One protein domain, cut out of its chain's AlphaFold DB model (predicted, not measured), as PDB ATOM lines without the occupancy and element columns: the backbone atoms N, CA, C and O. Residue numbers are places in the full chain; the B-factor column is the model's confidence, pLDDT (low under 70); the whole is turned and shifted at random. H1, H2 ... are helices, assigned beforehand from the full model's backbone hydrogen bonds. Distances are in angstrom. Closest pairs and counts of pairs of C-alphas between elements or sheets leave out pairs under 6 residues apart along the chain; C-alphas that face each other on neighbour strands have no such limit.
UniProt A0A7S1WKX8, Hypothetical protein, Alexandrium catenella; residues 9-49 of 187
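What this domain is: This is residues 9 to 49 of the 187 residues of the protein "Hypothetical protein" of Alexandrium catenella (UniProt A0A7S1WKX8). Two helices meet near their ends at a corner, making a wide, open V with a short lead-in, residues 9 to 12, at the far end of the first arm. H1 is one arm, the longer H2 the other, and residues 27 to 30 turn the corner. The printed part has 41 residues, all helix in class, in the order H1, H2, with no named strand. It is extended, with a radius of gyration of the C-alphas of 15.5 A and spans of 48 by 20 by 7 A.

How they stand to each other: Look first at H1, residues 13 to 26, then at H2, residues 31 to 49. They are close but not clearly touching; their closest C-alphas, of Thr 24 and Gln 31, are 7.7 A apart. Their lines stand about perpendicular, at 83 degrees. In H1 and H2 every O i to N i+4 pair is within hydrogen-bond range.

Where its parts are: Find C-alpha 13 at (133.214, 104.595, 96.434); from there H1 runs 19.8 A to C-alpha 26. H2 runs 27.1 A from C-alpha 31 to C-alpha 49 at (154.421, 88.782, 128.303).

The domain as a whole: The C-alphas of Asn 9 and Val 49, the two farthest apart, are 48.0 A apart. The printed part has no cut, and the link is tight. Look for pLDDT under 70 at residues 28 to 30 and 49.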
ATOM      1  N   ASN A   9     132.559 115.798  96.501       71.06
ATOM      2  CA  ASN A   9     131.107 115.888  96.297       71.06
ATOM      3  C   ASN A   9     130.563 114.768  95.386       71.06
ATOM      4  O   ASN A   9     129.352 114.605  95.294       71.06
ATOM      5  N   ALA A  10     131.433 113.945  94.796       76.19
ATOM      6  CA  ALA A  10     131.048 112.784  93.996       76.19
ATOM      7  C   ALA A  10     130.616 111.583  94.865       76.19
ATOM      8  O   ALA A  10     131.180 111.348  95.929       76.19
ATOM      9  N   ASP A  11     129.657 110.782  94.395       74.06
ATOM     10  CA  ASP A  11     129.147 109.583  95.094       74.06
ATOM     11  C   ASP A  11     129.887 108.287  94.719       74.06
ATOM     12  O   ASP A  11     129.371 107.183  94.882       74.06
ATOM     13  N   SER A  12     131.108 108.401  94.194       86.19
ATOM     14  CA  SER A  12     131.949 107.234  93.936       86.19
ATOM     15  C   SER A  12     132.456 106.624  95.249       86.19
ATOM     16  O   SER A  12     132.674 107.333  96.231       86.19
ATOM     17  N   GLN A  13     132.695 105.309  95.257       83.44
ATOM     18  CA  GLN A  13     133.214 104.595  96.434       83.44
ATOM     19  C   GLN A  13     134.522 105.216  96.952       83.44
ATOM     20  O   GLN A  13     134.635 105.516  98.134       83.44
ATOM     21  N   ALA A  14     135.450 105.554  96.051       83.31
ATOM     22  CA  ALA A  14     136.701 106.228  96.409       83.31
ATOM     23  C   ALA A  14     136.488 107.616  97.054       83.31
ATOM     24  O   ALA A  14     137.243 108.017  97.936       83.31
ATOM     25  N   ALA A  15     135.455 108.362  96.640       83.81
ATOM     26  CA  ALA A  15     135.122 109.651  97.247       83.81
ATOM     27  C   ALA A  15     134.473 109.486  98.629       83.81
ATOM     28  O   ALA A  15     134.701 110.316  99.508       83.81
ATOM     29  N   GLN A  16     133.699 108.419  98.845       83.12
ATOM     30  CA  GLN A  16     133.153 108.062 100.159       83.12
ATOM     31  C   GLN A  16     134.274 107.673 101.130       83.12
ATOM     32  O   GLN A  16     134.383 108.282 102.190       83.12
ATOM     33  N   GLU A  17     135.186 106.791 100.716       85.75
ATOM     34  CA  GLU A  17     136.368 106.405 101.503       85.75
ATOM     35  C   GLU A  17     137.233 107.619 101.874       85.75
ATOM     36  O   GLU A  17     137.650 107.773 103.021       85.75
ATOM     37  N   GLN A  18     137.462 108.536 100.928       83.69
ATOM     38  CA  GLN A  18     138.230 109.754 101.183       83.69
ATOM     39  C   GLN A  18     137.508 110.716 102.139       83.69
ATOM     40  O   GLN A  18     138.157 111.334 102.983       83.69
ATOM     41  N   ARG A  19     136.180 110.863 102.039       82.50
ATOM     42  CA  ARG A  19     135.391 111.661 102.996       82.50
ATOM     43  C   ARG A  19     135.441 111.065 104.391       82.50
ATOM     44  O   ARG A  19     135.547 111.826 105.348       82.50
ATOM     45  N   ASP A  20     135.365 109.745 104.502       81.19
ATOM     46  CA  ASP A  20     135.409 109.051 105.782       81.19
ATOM     47  C   ASP A  20     136.798 109.180 106.415       81.19
ATOM     48  O   ASP A  20     136.889 109.549 107.581       81.19
ATOM     49  N   LEU A  21     137.875 109.058 105.629       81.81
ATOM     50  CA  LEU A  21     139.246 109.359 106.067       81.81
ATOM     51  C   LEU A  21     139.430 110.815 106.513       81.81
ATOM     52  O   LEU A  21     140.094 111.089 107.508       81.81
ATOM     53  N   VAL A  22     138.855 111.778 105.786       81.56
ATOM     54  CA  VAL A  22     138.914 113.197 106.170       81.56
ATOM     55  C   VAL A  22     138.103 113.443 107.443       81.56
ATOM     56  O   VAL A  22     138.529 114.210 108.302       81.56
ATOM     57  N   ARG A  23     136.959 112.775 107.611       77.44
ATOM     58  CA  ARG A  23     136.170 112.850 108.842       77.44
ATOM     59  C   ARG A  23     136.936 112.261 110.021       77.44
ATOM     60  O   ARG A  23     137.023 112.923 111.041       77.44
ATOM     61  N   THR A  24     137.550 111.092 109.896       74.69
ATOM     62  CA  THR A  24     138.314 110.491 111.003       74.69
ATOM     63  C   THR A  24     139.594 111.269 111.327       74.69
ATOM     64  O   THR A  24     139.913 111.467 112.498       74.69
ATOM     65  N   ALA A  25     140.305 111.788 110.321       75.50
ATOM     66  CA  ALA A  25     141.551 112.533 110.520       75.50
ATOM     67  C   ALA A  25     141.353 113.976 111.025       75.50
ATOM     68  O   ALA A  25     142.244 114.507 111.691       75.50
ATOM     69  N   PHE A  26     140.216 114.621 110.725       74.56
ATOM     70  CA  PHE A  26     139.978 116.034 111.065       74.56
ATOM     71  C   PHE A  26     138.789 116.293 112.006       74.56
ATOM     72  O   PHE A  26     138.661 117.418 112.489       74.56
ATOM     73  N   VAL A  27     137.922 115.312 112.301       70.62
ATOM     74  CA  VAL A  27     136.906 115.456 113.360       70.62
ATOM     75  C   VAL A  27     137.562 115.155 114.705       70.62
ATOM     76  O   VAL A  27     137.925 114.025 115.011       70.62
ATOM     77  N   GLU A  28     137.686 116.204 115.508       57.66
ATOM     78  CA  GLU A  28     138.439 116.356 116.765       57.66
ATOM     79  C   GLU A  28     137.999 115.444 117.946       57.66
ATOM     80  O   GLU A  28     138.351 115.709 119.091       57.66
ATOM     81  N   GLY A  29     137.210 114.387 117.705       61.09
ATOM     82  CA  GLY A  29     136.516 113.611 118.748       61.09
ATOM     83  C   GLY A  29     137.078 112.215 119.051       61.09
ATOM     84  O   GLY A  29     137.393 111.933 120.201       61.09
ATOM     85  N   ALA A  30     137.216 111.345 118.043       65.75
ATOM     86  CA  ALA A  30     137.484 109.908 118.251       65.75
ATOM     87  C   ALA A  30     138.968 109.563 118.485       65.75
ATOM     88  O   ALA A  30     139.294 108.597 119.157       65.75
ATOM     89  N   GLN A  31     139.885 110.410 118.018       73.50
ATOM     90  CA  GLN A  31     141.332 110.143 118.037       73.50
ATOM     91  C   GLN A  31     141.913 109.976 119.446       73.50
ATOM     92  O   GLN A  31     142.957 109.359 119.629       73.50
ATOM     93  N   ALA A  32     141.276 110.594 120.442       74.94
ATOM     94  CA  ALA A  32     141.674 110.462 121.835       74.94
ATOM     95  C   ALA A  32     141.262 109.106 122.414       74.94
ATOM     96  O   ALA A  32     142.043 108.507 123.144       74.94
ATOM     97  N   GLU A  33     140.055 108.658 122.077       79.25
ATOM     98  CA  GLU A  33     139.479 107.396 122.537       79.25
ATOM     99  C   GLU A  33     140.220 106.226 121.885       79.25
ATOM    100  O   GLU A  33     140.747 105.382 122.601       79.25
ATOM    101  N   ASP A  34     140.410 106.269 120.560       79.69
ATOM    102  CA  ASP A  34     141.185 105.273 119.807       79.69
ATOM    103  C   ASP A  34     142.614 105.123 120.370       79.69
ATOM    104  O   ASP A  34     143.141 104.023 120.530       79.69
ATOM    105  N   PHE A  35     143.254 106.243 120.724       81.56
ATOM    106  CA  PHE A  35     144.595 106.241 121.304       81.56
ATOM    107  C   PHE A  35     144.635 105.638 122.716       81.56
ATOM    108  O   PHE A  35     145.595 104.944 123.061       81.56
ATOM    109  N   ASP A  36     143.632 105.927 123.546       82.25
ATOM    110  CA  ASP A  36     143.532 105.369 124.893       82.25
ATOM    111  C   ASP A  36     143.267 103.851 124.825       82.25
ATOM    112  O   ASP A  36     143.915 103.090 125.548       82.25
ATOM    113  N   GLU A  37     142.426 103.400 123.889       85.00
ATOM    114  CA  GLU A  37     142.166 101.981 123.613       85.00
ATOM    115  C   GLU A  37     143.429 101.233 123.149       85.00
ATOM    116  O   GLU A  37     143.784 100.207 123.738       85.00
ATOM    117  N   GLU A  38     144.171 101.768 122.173       82.69
ATOM    118  CA  GLU A  38     145.445 101.185 121.714       82.69
ATOM    119  C   GLU A  38     146.491 101.097 122.840       82.69
ATOM    120  O   GLU A  38     147.290 100.153 122.910       82.69
ATOM    121  N   GLN A  39     146.530 102.093 123.734       82.81
ATOM    122  CA  GLN A  39     147.436 102.068 124.879       82.81
ATOM    123  C   GLN A  39     147.041 101.010 125.907       82.81
ATOM    124  O   GLN A  39     147.920 100.333 126.449       82.81
ATOM    125  N   GLU A  40     145.748 100.851 126.182       82.12
ATOM    126  CA  GLU A  40     145.256  99.792 127.058       82.12
ATOM    127  C   GLU A  40     145.541  98.402 126.495       82.12
ATOM    128  O   GLU A  40     146.005  97.534 127.238       82.12
ATOM    129  N   GLU A  41     145.311  98.184 125.201       84.69
ATOM    130  CA  GLU A  41     145.612  96.917 124.533       84.69
ATOM    131  C   GLU A  41     147.101  96.574 124.661       84.69
ATOM    132  O   GLU A  41     147.458  95.525 125.203       84.69
ATOM    133  N   ARG A  42     147.992  97.502 124.289       78.56
ATOM    134  CA  ARG A  42     149.444  97.293 124.384       78.56
ATOM    135  C   ARG A  42     149.917  97.101 125.829       78.56
ATOM    136  O   ARG A  42     150.885  96.377 126.072       78.56
ATOM    137  N   ALA A  43     149.281  97.753 126.803       77.44
ATOM    138  CA  ALA A  43     149.576  97.528 128.217       77.44
ATOM    139  C   ALA A  43     149.219  96.093 128.638       77.44
ATOM    140  O   ALA A  43     150.036  95.437 129.287       77.44
ATOM    141  N   ARG A  44     148.059  95.580 128.205       81.31
ATOM    142  CA  ARG A  44     147.633  94.194 128.459       81.31
ATOM    143  C   ARG A  44     148.591  93.187 127.822       81.31
ATOM    144  O   ARG A  44     149.023  92.265 128.508       81.31
ATOM    145  N   GLU A  45     149.006  93.408 126.574       81.50
ATOM    146  CA  GLU A  45     150.009  92.566 125.902       81.50
ATOM    147  C   GLU A  45     151.347  92.534 126.667       81.50
ATOM    148  O   GLU A  45     151.949  91.476 126.859       81.50
ATOM    149  N   ARG A  46     151.824  93.691 127.154       75.31
ATOM    150  CA  ARG A  46     153.064  93.785 127.950       75.31
ATOM    151  C   ARG A  46     152.954  93.058 129.291       75.31
ATOM    152  O   ARG A  46     153.927  92.433 129.718       75.31
ATOM    153  N   GLU A  47     151.812  93.168 129.967       73.12
ATOM    154  CA  GLU A  47     151.545  92.449 131.216       73.12
ATOM    155  C   GLU A  47     151.484  90.938 130.985       73.12
ATOM    156  O   GLU A  47     152.068  90.186 131.762       73.12
ATOM    157  N   GLU A  48     150.850  90.485 129.902       73.31
ATOM    158  CA  GLU A  48     150.770  89.068 129.541       73.31
ATOM    159  C   GLU A  48     152.156  88.466 129.261       73.31
ATOM    160  O   GLU A  48     152.483  87.402 129.788       73.31
ATOM    161  N   VAL A  49     153.022  89.187 128.536       66.94
ATOM    162  CA  VAL A  49     154.421  88.782 128.303       66.94
ATOM    163  C   VAL A  49     155.225  88.721 129.608       66.94
ATOM    164  O   VAL A  49     156.011  87.793 129.805       66.94
TER     165      VAL A  49